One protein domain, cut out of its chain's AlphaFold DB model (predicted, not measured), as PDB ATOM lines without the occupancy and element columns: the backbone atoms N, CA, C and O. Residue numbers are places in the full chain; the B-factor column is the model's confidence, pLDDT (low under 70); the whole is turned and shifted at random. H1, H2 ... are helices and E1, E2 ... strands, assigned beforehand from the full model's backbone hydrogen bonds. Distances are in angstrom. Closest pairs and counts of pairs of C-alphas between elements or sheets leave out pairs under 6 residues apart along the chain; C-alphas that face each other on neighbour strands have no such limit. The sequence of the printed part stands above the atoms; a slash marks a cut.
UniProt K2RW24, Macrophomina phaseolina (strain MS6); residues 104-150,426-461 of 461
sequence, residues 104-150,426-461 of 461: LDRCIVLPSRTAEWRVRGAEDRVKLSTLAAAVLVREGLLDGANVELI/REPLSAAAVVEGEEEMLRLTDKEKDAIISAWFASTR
ATOM      1  N   LEU A 104     -39.198   8.507 248.059       58.62
ATOM      2  CA  LEU A 104     -38.980   9.922 248.340       58.62
ATOM      3  C   LEU A 104     -40.106  10.388 249.265       58.62
ATOM      4  O   LEU A 104     -41.290  10.244 248.938       58.62
ATOM      5  N   ASP A 105     -39.736  10.910 250.434       71.38
ATOM      6  CA  ASP A 105     -40.692  11.469 251.382       71.38
ATOM      7  C   ASP A 105     -41.565  12.528 250.691       71.38
ATOM      8  O   ASP A 105     -41.096  13.291 249.844       71.38
ATOM      9  N   ARG A 106     -42.846  12.598 251.055       83.50
ATOM     10  CA  ARG A 106     -43.741  13.648 250.553       83.50
ATOM     11  C   ARG A 106     -43.560  14.934 251.351       83.50
ATOM     12  O   ARG A 106     -43.360  14.896 252.562       83.50
ATOM     13  N   CYS A 107     -43.672  16.073 250.672       85.81
ATOM     14  CA  CYS A 107     -43.680  17.380 251.319       85.81
ATOM     15  C   CYS A 107     -44.888  17.502 252.257       85.81
ATOM     16  O   CYS A 107     -46.022  17.241 251.857       85.81
ATOM     17  N   ILE A 108     -44.645  17.938 253.497       86.62
ATOM     18  CA  ILE A 108     -45.686  18.041 254.531       86.62
ATOM     19  C   ILE A 108     -46.759  19.098 254.193       86.62
ATOM     20  O   ILE A 108     -47.922  18.944 254.552       86.62
ATOM     21  N   VAL A 109     -46.376  20.142 253.447       87.44
ATOM     22  CA  VAL A 109     -47.253  21.249 253.018       87.44
ATOM     23  C   VAL A 109     -47.934  20.959 251.678       87.44
ATOM     24  O   VAL A 109     -49.063  21.381 251.444       87.44
ATOM     25  N   LEU A 110     -47.253  20.227 250.793       86.94
ATOM     26  CA  LEU A 110     -47.717  19.878 249.449       86.94
ATOM     27  C   LEU A 110     -47.556  18.366 249.219       86.94
ATOM     28  O   LEU A 110     -46.607  17.959 248.547       86.94
ATOM     29  N   PRO A 111     -48.476  17.515 249.719       83.94
ATOM     30  CA  PRO A 111     -48.340  16.056 249.641       83.94
ATOM     31  C   PRO A 111     -48.274  15.480 248.216       83.94
ATOM     32  O   PRO A 111     -47.896  14.325 248.035       83.94
ATOM     33  N   SER A 112     -48.635  16.267 247.201       81.44
ATOM     34  CA  SER A 112     -48.476  15.937 245.779       81.44
ATOM     35  C   SER A 112     -47.034  16.055 245.265       81.44
ATOM     36  O   SER A 112     -46.762  15.608 244.153       81.44
ATOM     37  N   ARG A 113     -46.113  16.646 246.040       80.88
ATOM     38  CA  ARG A 113     -44.709  16.868 245.670       80.88
ATOM     39  C   ARG A 113     -43.742  16.123 246.593       80.88
ATOM     40  O   ARG A 113     -44.021  15.885 247.771       80.88
ATOM     41  N   THR A 114     -42.585  15.784 246.039       82.00
ATOM     42  CA  THR A 114     -41.421  15.237 246.746       82.00
ATOM     43  C   THR A 114     -40.856  16.250 247.736       82.00
ATOM     44  O   THR A 114     -40.918  17.459 247.512       82.00
ATOM     45  N   ALA A 115     -40.330  15.766 248.856       82.06
ATOM     46  CA  ALA A 115     -39.583  16.578 249.795       82.06
ATOM     47  C   ALA A 115     -38.084  16.495 249.494       82.06
ATOM     48  O   ALA A 115     -37.474  15.435 249.594       82.06
ATOM     49  N   GLU A 116     -37.504  17.641 249.161       78.62
ATOM     50  CA  GLU A 116     -36.081  17.814 248.842       78.62
ATOM     51  C   GLU A 116     -35.338  18.561 249.958       78.62
ATOM     52  O   GLU A 116     -34.112  18.579 249.997       78.62
ATOM     53  N   TRP A 117     -36.072  19.148 250.906       80.06
ATOM     54  CA  TRP A 117     -35.549  19.998 251.971       80.06
ATOM     55  C   TRP A 117     -36.010  19.515 253.347       80.06
ATOM     56  O   TRP A 117     -37.120  19.012 253.509       80.06
ATOM     57  N   ARG A 118     -35.171  19.711 254.364       83.50
ATOM     58  CA  ARG A 118     -35.442  19.422 255.777       83.50
ATOM     59  C   ARG A 118     -35.201  20.679 256.604       83.50
ATOM     60  O   ARG A 118     -34.188  21.352 256.418       83.50
ATOM     61  N   VAL A 119     -36.099  20.978 257.540       81.25
ATOM     62  CA  VAL A 119     -35.908  22.097 258.475       81.25
ATOM     63  C   VAL A 119     -35.013  21.657 259.635       81.25
ATOM     64  O   VAL A 119     -35.305  20.700 260.350       81.25
ATOM     65  N   ARG A 120     -33.903  22.365 259.831       68.56
ATOM     66  CA  ARG A 120     -32.926  22.127 260.892       68.56
ATOM     67  C   ARG A 120     -33.490  22.565 262.244       68.56
ATOM     68  O   ARG A 120     -33.909  23.706 262.407       68.56
ATOM     69  N   GLY A 121     -33.442  21.672 263.232       63.50
ATOM     70  CA  GLY A 121     -33.938  21.937 264.589       63.50
ATOM     71  C   GLY A 121     -35.451  21.754 264.765       63.50
ATOM     72  O   GLY A 121     -35.935  21.870 265.888       63.50
ATOM     73  N   ALA A 122     -36.181  21.426 263.697       65.50
ATOM     74  CA  ALA A 122     -37.519  20.854 263.793       65.50
ATOM     75  C   ALA A 122     -37.441  19.329 264.017       65.50
ATOM     76  O   ALA A 122     -36.372  18.730 263.875       65.50
ATOM     77  N   GLU A 123     -38.569  18.684 264.338       62.34
ATOM     78  CA  GLU A 123     -38.646  17.217 264.290       62.34
ATOM     79  C   GLU A 123     -38.291  16.694 262.889       62.34
ATOM     80  O   GLU A 123     -38.601  17.327 261.878       62.34
ATOM     81  N   ASP A 124     -37.748  15.474 262.819       63.00
ATOM     82  CA  ASP A 124     -37.291  14.815 261.581       63.00
ATOM     83  C   ASP A 124     -38.399  14.567 260.526       63.00
ATOM     84  O   ASP A 124     -38.162  14.053 259.432       63.00
ATOM     85  N   ARG A 125     -39.634  14.951 260.862       66.81
ATOM     86  CA  ARG A 125     -40.849  14.898 260.045       66.81
ATOM     87  C   ARG A 125     -41.058  16.143 259.177       66.81
ATOM     88  O   ARG A 125     -41.820  16.075 258.216       66.81
ATOM     89  N   VAL A 126     -40.407  17.271 259.484       80.75
ATOM     90  CA  VAL A 126     -40.612  18.539 258.760       80.75
ATOM     91  C   VAL A 126     -39.776  18.561 257.478       80.75
ATOM     92  O   VAL A 126     -38.688  19.141 257.403       80.75
ATOM     93  N   LYS A 127     -40.313  17.877 256.463       87.00
ATOM     94  CA  LYS A 127     -39.737  17.724 255.125       87.00
ATOM     95  C   LYS A 127     -40.565  18.524 254.108       87.00
ATOM     96  O   LYS A 127     -41.796  18.457 254.104       87.00
ATOM     97  N   LEU A 128     -39.895  19.308 253.268       85.88
ATOM     98  CA  LEU A 128     -40.480  20.318 252.384       85.88
ATOM     99  C   LEU A 128     -40.049  20.116 250.930       85.88
ATOM    100  O   LEU A 128     -38.919  19.727 250.643       85.88
ATOM    101  N   SER A 129     -40.953  20.419 250.002       87.50
ATOM    102  CA  SER A 129     -40.641  20.561 248.580       87.50
ATOM    103  C   SER A 129     -39.975  21.907 248.321       87.50
ATOM    104  O   SER A 129     -40.162  22.866 249.073       87.50
ATOM    105  N   THR A 130     -39.244  21.991 247.218       84.88
ATOM    106  CA  THR A 130     -38.493  23.181 246.802       84.88
ATOM    107  C   THR A 130     -39.379  24.425 246.652       84.88
ATOM    108  O   THR A 130     -39.041  25.493 247.163       84.88
ATOM    109  N   LEU A 131     -40.592  24.263 246.111       85.50
ATOM    110  CA  LEU A 131     -41.622  25.307 246.071       85.50
ATOM    111  C   LEU A 131     -42.112  25.750 247.461       85.50
ATOM    112  O   LEU A 131     -42.243  26.944 247.724       85.50
ATOM    113  N   ALA A 132     -42.391  24.800 248.361       86.06
ATOM    114  CA  ALA A 132     -42.889  25.117 249.701       86.06
ATOM    115  C   ALA A 132     -41.815  25.825 250.540       86.06
ATOM    116  O   ALA A 132     -42.116  26.802 251.222       86.06
ATOM    117  N   ALA A 133     -40.559  25.380 250.446       84.19
ATOM    118  CA  ALA A 133     -39.425  26.040 251.082       84.19
ATOM    119  C   ALA A 133     -39.248  27.483 250.569       84.19
ATOM    120  O   ALA A 133     -39.110  28.397 251.381       84.19
ATOM    121  N   ALA A 134     -39.332  27.708 249.252       80.31
ATOM    122  CA  ALA A 134     -39.211  29.042 248.659       80.31
ATOM    123  C   ALA A 134     -40.293  30.020 249.162       80.31
ATOM    124  O   ALA A 134     -39.964  31.135 249.575       80.31
ATOM    125  N   VAL A 135     -41.563  29.593 249.199       84.56
ATOM    126  CA  VAL A 135     -42.678  30.411 249.716       84.56
ATOM    127  C   VAL A 135     -42.496  30.719 251.205       84.56
ATOM    128  O   VAL A 135     -42.567  31.879 251.606       84.56
ATOM    129  N   LEU A 136     -42.202  29.713 252.033       83.25
ATOM    130  CA  LEU A 136     -42.087  29.900 253.483       83.25
ATOM    131  C   LEU A 136     -40.880  30.758 253.892       83.25
ATOM    132  O   LEU A 136     -40.978  31.513 254.860       83.25
ATOM    133  N   VAL A 137     -39.768  30.687 253.156       80.06
ATOM    134  CA  VAL A 137     -38.608  31.565 253.380       80.06
ATOM    135  C   VAL A 137     -38.910  33.003 252.947       80.06
ATOM    136  O   VAL A 137     -38.551  33.941 253.658       80.06
ATOM    137  N   ARG A 138     -39.616  33.204 251.825       78.81
ATOM    138  CA  ARG A 138     -39.998  34.544 251.346       78.81
ATOM    139  C   ARG A 138     -40.936  35.275 252.307       78.81
ATOM    140  O   ARG A 138     -40.749  36.465 252.538       78.81
ATOM    141  N   GLU A 139     -41.903  34.564 252.878       80.62
ATOM    142  CA  GLU A 139     -42.858  35.110 253.852       80.62
ATOM    143  C   GLU A 139     -42.276  35.219 255.278       80.62
ATOM    144  O   GLU A 139     -42.979  35.583 256.219       80.62
ATOM    145  N   GLY A 140     -40.988  34.898 255.468       75.81
ATOM    146  CA  GLY A 140     -40.308  34.979 256.765       75.81
ATOM    147  C   GLY A 140     -40.781  33.948 257.797       75.81
ATOM    148  O   GLY A 140     -40.494  34.094 258.985       75.81
ATOM    149  N   LEU A 141     -41.497  32.907 257.360       78.38
ATOM    150  CA  LEU A 141     -41.976  31.803 258.200       78.38
ATOM    151  C   LEU A 141     -40.891  30.746 258.449       78.38
ATOM    152  O   LEU A 141     -40.977  29.995 259.420       78.38
ATOM    153  N   LEU A 142     -39.863  30.711 257.598       75.94
ATOM    154  CA  LEU A 142     -38.632  29.950 257.787       75.94
ATOM    155  C   LEU A 142     -37.413  30.845 257.551       75.94
ATOM    156  O   LEU A 142     -37.363  31.612 256.594       75.94
ATOM    157  N   ASP A 143     -36.395  30.698 258.394       67.88
ATOM    158  CA  ASP A 143     -35.068  31.249 258.117       67.88
ATOM    159  C   ASP A 143     -34.343  30.322 257.130       67.88
ATOM    160  O   ASP A 143     -34.179  29.130 257.401       67.88
ATOM    161  N   GLY A 144     -33.877  30.868 256.005       61.91
ATOM    162  CA  GLY A 144     -33.109  30.129 255.000       61.91
ATOM    163  C   GLY A 144     -31.797  29.530 255.528       61.91
ATOM    164  O   GLY A 144     -31.278  28.593 254.929       61.91
ATOM    165  N   ALA A 145     -31.270  30.007 256.663       56.25
ATOM    166  CA  ALA A 145     -30.137  29.380 257.348       56.25
ATOM    167  C   ALA A 145     -30.490  28.038 258.025       56.25
ATOM    168  O   ALA A 145     -29.594  27.244 258.317       56.25
ATOM    169  N   ASN A 146     -31.781  27.775 258.257       62.62
ATOM    170  CA  ASN A 146     -32.299  26.592 258.944       62.62
ATOM    171  C   ASN A 146     -32.952  25.580 257.987       62.62
ATOM    172  O   ASN A 146     -33.758  24.762 258.426       62.62
ATOM    173  N   VAL A 147     -32.619  25.602 256.693       68.94
ATOM    174  CA  VAL A 147     -33.127  24.629 255.712       68.94
ATOM    175  C   VAL A 147     -31.953  23.918 255.034       68.94
ATOM    176  O   VAL A 147     -31.077  24.557 254.453       68.94
ATOM    177  N   GLU A 148     -31.915  22.588 255.118       74.06
ATOM    178  CA  GLU A 148     -30.853  21.746 254.549       74.06
ATOM    179  C   GLU A 148     -31.433  20.802 253.480       74.06
ATOM    180  O   GLU A 148     -32.532  20.273 253.643       74.06
ATOM    181  N   LEU A 149     -30.710  20.588 252.375       69.31
ATOM    182  CA  LEU A 149     -31.138  19.686 251.299       69.31
ATOM    183  C   LEU A 149     -31.027  18.219 251.755       69.31
ATOM    184  O   LEU A 149     -29.982  17.804 252.268       69.31
ATOM    185  N   ILE A 150     -32.080  17.429 251.547       68.00
ATOM    186  CA  ILE A 150     -32.080  15.981 251.774       68.00
ATOM    187  C   ILE A 150     -31.228  15.345 250.671       68.00
ATOM    188  O   ILE A 150     -31.529  15.489 249.490       68.00
ATOM    189  N   ARG A 426     -21.988  19.641 248.772       49.50
ATOM    190  CA  ARG A 426     -23.442  19.861 248.788       49.50
ATOM    191  C   ARG A 426     -23.881  21.159 248.100       49.50
ATOM    192  O   ARG A 426     -25.070  21.385 247.895       49.50
ATOM    193  N   GLU A 427     -22.940  22.051 247.796       51.12
ATOM    194  CA  GLU A 427     -23.260  23.424 247.402       51.12
ATOM    195  C   GLU A 427     -23.894  23.612 246.002       51.12
ATOM    196  O   GLU A 427     -24.829  24.412 245.918       51.12
ATOM    197  N   PRO A 428     -23.487  22.917 244.912       49.62
ATOM    198  CA  PRO A 428     -24.049  23.187 243.582       49.62
ATOM    199  C   PRO A 428     -25.523  22.770 243.463       49.62
ATOM    200  O   PRO A 428     -26.323  23.529 242.920       49.62
ATOM    201  N   LEU A 429     -25.901  21.623 244.041       50.22
ATOM    202  CA  LEU A 429     -27.283  21.124 244.042       50.22
ATOM    203  C   LEU A 429     -28.227  22.078 244.788       50.22
ATOM    204  O   LEU A 429     -29.293  22.417 244.281       50.22
ATOM    205  N   SER A 430     -27.795  22.597 245.946       57.00
ATOM    206  CA  SER A 430     -28.591  23.566 246.717       57.00
ATOM    207  C   SER A 430     -28.858  24.875 245.961       57.00
ATOM    208  O   SER A 430     -29.908  25.483 246.144       57.00
ATOM    209  N   ALA A 431     -27.935  25.313 245.098       53.91
ATOM    210  CA  ALA A 431     -28.097  26.545 244.332       53.91
ATOM    211  C   ALA A 431     -29.082  26.379 243.165       53.91
ATOM    212  O   ALA A 431     -29.879  27.282 242.924       53.91
ATOM    213  N   ALA A 432     -29.050  25.233 242.476       55.12
ATOM    214  CA  ALA A 432     -30.002  24.921 241.408       55.12
ATOM    215  C   ALA A 432     -31.439  24.839 241.951       55.12
ATOM    216  O   ALA A 432     -32.319  25.533 241.448       55.12
ATOM    217  N   ALA A 433     -31.641  24.092 243.043       62.91
ATOM    218  CA  ALA A 433     -32.952  23.947 243.670       62.91
ATOM    219  C   ALA A 433     -33.524  25.293 244.170       62.91
ATOM    220  O   ALA A 433     -34.703  25.570 243.977       62.91
ATOM    221  N   VAL A 434     -32.708  26.190 244.747       67.06
ATOM    222  CA  VAL A 434     -33.193  27.531 245.151       67.06
ATOM    223  C   VAL A 434     -33.706  28.343 243.956       67.06
ATOM    224  O   VAL A 434     -34.761  28.965 244.066       67.06
ATOM    225  N   VAL A 435     -33.000  28.322 242.819       65.50
ATOM    226  CA  VAL A 435     -33.424  29.043 241.604       65.50
ATOM    227  C   VAL A 435     -34.723  28.459 241.043       65.50
ATOM    228  O   VAL A 435     -35.637  29.210 240.712       65.50
ATOM    229  N   GLU A 436     -34.838  27.132 240.996       73.00
ATOM    230  CA  GLU A 436     -36.046  26.434 240.542       73.00
ATOM    231  C   GLU A 436     -37.269  26.771 241.414       73.00
ATOM    232  O   GLU A 436     -38.322  27.150 240.894       73.00
ATOM    233  N   GLY A 437     -37.115  26.733 242.742       72.31
ATOM    234  CA  GLY A 437     -38.174  27.102 243.685       72.31
ATOM    235  C   GLY A 437     -38.589  28.572 243.597       72.31
ATOM    236  O   GLY A 437     -39.772  28.884 243.747       72.31
ATOM    237  N   GLU A 438     -37.648  29.480 243.323       70.12
ATOM    238  CA  GLU A 438     -37.950  30.900 243.119       70.12
ATOM    239  C   GLU A 438     -38.717  31.137 241.809       70.12
ATOM    240  O   GLU A 438     -39.730  31.842 241.816       70.12
ATOM    241  N   GLU A 439     -38.310  30.505 240.703       69.12
ATOM    242  CA  GLU A 439     -39.031  30.583 239.428       69.12
ATOM    243  C   GLU A 439     -40.458  30.035 239.513       69.12
ATOM    244  O   GLU A 439     -41.388  30.650 238.986       69.12
ATOM    245  N   GLU A 440     -40.661  28.892 240.173       78.44
ATOM    246  CA  GLU A 440     -42.000  28.340 240.380       78.44
ATOM    247  C   GLU A 440     -42.860  29.241 241.278       78.44
ATOM    248  O   GLU A 440     -44.009  29.528 240.939       78.44
ATOM    249  N   MET A 441     -42.308  29.753 242.382       79.56
ATOM    250  CA  MET A 441     -43.012  30.676 243.280       79.56
ATOM    251  C   MET A 441     -43.445  31.969 242.571       79.56
ATOM    252  O   MET A 441     -44.506  32.517 242.881       79.56
ATOM    253  N   LEU A 442     -42.647  32.471 241.623       77.69
ATOM    254  CA  LEU A 442     -42.987  33.652 240.822       77.69
ATOM    255  C   LEU A 442     -44.144  33.407 239.839       77.69
ATOM    256  O   LEU A 442     -44.774  34.375 239.414       77.69
ATOM    257  N   ARG A 443     -44.446  32.146 239.500       86.94
ATOM    258  CA  ARG A 443     -45.593  31.762 238.657       86.94
ATOM    259  C   ARG A 443     -46.893  31.579 239.454       86.94
ATOM    260  O   ARG A 443     -47.957  31.575 238.845       86.94
ATOM    261  N   LEU A 444     -46.827  31.454 240.785       87.12
ATOM    262  CA  LEU A 444     -48.006  31.302 241.645       87.12
ATOM    263  C   LEU A 444     -48.780  32.615 241.825       87.12
ATOM    264  O   LEU A 444     -48.205  33.681 242.079       87.12
ATOM    265  N   THR A 445     -50.107  32.509 241.814       91.38
ATOM    266  CA  THR A 445     -51.008  33.566 242.282       91.38
ATOM    267  C   THR A 445     -50.951  33.698 243.804       91.38
ATOM    268  O   THR A 445     -50.575  32.769 244.521       91.38
ATOM    269  N   ASP A 446     -51.352  34.853 244.334       88.31
ATOM    270  CA  ASP A 446     -51.272  35.101 245.780       88.31
ATOM    271  C   ASP A 446     -52.211  34.179 246.577       88.31
ATOM    272  O   ASP A 446     -51.830  33.682 247.630       88.31
ATOM    273  N   LYS A 447     -53.359  33.794 245.999       88.25
ATOM    274  CA  LYS A 447     -54.266  32.783 246.575       88.25
ATOM    275  C   LYS A 447     -53.610  31.407 246.743       88.25
ATOM    276  O   LYS A 447     -53.933  30.685 247.682       88.25
ATOM    277  N   GLU A 448     -52.717  31.022 245.832       87.44
ATOM    278  CA  GLU A 448     -51.997  29.745 245.909       87.44
ATOM    279  C   GLU A 448     -50.869  29.807 246.948       87.44
ATOM    280  O   GLU A 448     -50.645  28.832 247.665       87.44
ATOM    281  N   LYS A 449     -50.215  30.965 247.104       88.12
ATOM    282  CA  LYS A 449     -49.247  31.212 248.190       88.12
ATOM    283  C   LYS A 449     -49.944  31.180 249.552       88.12
ATOM    284  O   LYS A 449     -49.500  30.449 250.434       88.12
ATOM    285  N   ASP A 450     -51.083  31.860 249.692       89.06
ATOM    286  CA  ASP A 450     -51.922  31.839 250.899       89.06
ATOM    287  C   ASP A 450     -52.371  30.416 251.266       89.06
ATOM    288  O   ASP A 450     -52.405  30.053 252.446       89.06
ATOM    289  N   ALA A 451     -52.668  29.572 250.271       89.31
ATOM    290  CA  ALA A 451     -52.992  28.162 250.486       89.31
ATOM    291  C   ALA A 451     -51.788  27.355 251.013       89.31
ATOM    292  O   ALA A 451     -51.952  26.567 251.945       89.31
ATOM    293  N   ILE A 452     -50.579  27.584 250.483       89.88
ATOM    294  CA  ILE A 452     -49.327  26.969 250.971       89.88
ATOM    295  C   ILE A 452     -49.034  27.406 252.417       89.88
ATOM    296  O   ILE A 452     -48.753  26.566 253.271       89.88
ATOM    297  N   ILE A 453     -49.172  28.699 252.724       89.56
ATOM    298  CA  ILE A 453     -49.003  29.252 254.079       89.56
ATOM    299  C   ILE A 453     -50.028  28.642 255.049       89.56
ATOM    300  O   ILE A 453     -49.686  28.219 256.154       89.56
ATOM    301  N   SER A 454     -51.289  28.538 254.624       88.94
ATOM    302  CA  SER A 454     -52.362  27.935 255.424       88.94
ATOM    303  C   SER A 454     -52.112  26.447 255.693       88.94
ATOM    304  O   SER A 454     -52.305  25.983 256.817       88.94
ATOM    305  N   ALA A 455     -51.629  25.703 254.692       88.00
ATOM    306  CA  ALA A 455     -51.261  24.295 254.825       88.00
ATOM    307  C   ALA A 455     -50.042  24.088 255.747       88.00
ATOM    308  O   ALA A 455     -50.013  23.123 256.513       88.00
ATOM    309  N   TRP A 456     -49.076  25.012 255.761       89.44
ATOM    310  CA  TRP A 456     -47.972  25.012 256.729       89.44
ATOM    311  C   TRP A 456     -48.468  25.159 258.172       89.44
ATOM    312  O   TRP A 456     -48.147  24.330 259.022       89.44
ATOM    313  N   PHE A 457     -49.338  26.134 258.453       88.38
ATOM    314  CA  PHE A 457     -49.923  26.300 259.793       88.38
ATOM    315  C   PHE A 457     -50.912  25.194 260.196       88.38
ATOM    316  O   PHE A 457     -51.218  25.057 261.382       88.38
ATOM    317  N   ALA A 458     -51.436  24.424 259.241       85.81
ATOM    318  CA  ALA A 458     -52.256  23.245 259.510       85.81
ATOM    319  C   ALA A 458     -51.417  21.987 259.804       85.81
ATOM    320  O   ALA A 458     -51.869  21.125 260.551       85.81
ATOM    321  N   SER A 459     -50.209  21.888 259.237       80.19
ATOM    322  CA  SER A 459     -49.310  20.730 259.370       80.19
ATOM    323  C   SER A 459     -48.293  20.832 260.515       80.19
ATOM    324  O   SER A 459     -47.674  19.831 260.862       80.19
ATOM    325  N   THR A 460     -48.136  22.014 261.117       71.62
ATOM    326  CA  THR A 460     -47.196  22.297 262.222       71.62
ATOM    327  C   THR A 460     -47.883  22.535 263.580       71.62
ATOM    328  O   THR A 460     -47.305  23.168 264.463       71.62
ATOM    329  N   ARG A 461     -49.125  22.054 263.747       57.22
ATOM    330  CA  ARG A 461     -49.950  22.192 264.967       57.22
ATOM    331  C   ARG A 461     -49.981  20.950 265.849       57.22
ATOM    332  O   ARG A 461     -49.932  19.838 265.285       57.22
TER     333      ARG A 461
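AT A GLANCE: This is residues 104 to 150 and 426 to 461 of the 461 residues of a protein of Macrophomina phaseolina (strain MS6) (UniProt K2RW24). Helices H2 and H3 make a V with short H1 between them and the small antiparallel sheet E1 - E2 near H1. Mostly helix, the printed part has 83 residues, with E1, H1, E2, H2, H3 in order. It is compact, radius of gyration of the C-alphas 11.7 A, spanning 33 by 28 by 24 A.

HOW THE PARTS SIT: Find E1, residues 117 to 119, antiparallel to E2, residues 147 to 149; N 118 and O 148, 2.8 A apart, are within hydrogen-bond range. H1, residues 130 to 138, touches H2, residues 427 to 443, about perpendicular at 77 degrees, C-alphas 131 and 437 closest at 4.6 A. H3, residues 446 to 459, touches H1 with 449 to 453 alone, C-alphas 449 and 135 closest at 6.8 A. Every helix O i to N i+4 pair is within hydrogen-bond range.

IN THESE COORDINATES: H2 runs 25.4 A from C-alpha 427 at (-23.260, 23.424, 247.402); H3 runs 19.9 A to C-alpha 459 at (-49.310, 20.730, 259.370).

THE WHOLE: Residues 151 to 425 are cut out, C-alphas 150 and 426 being 9.9 A apart; 26 residues have pLDDT under 70.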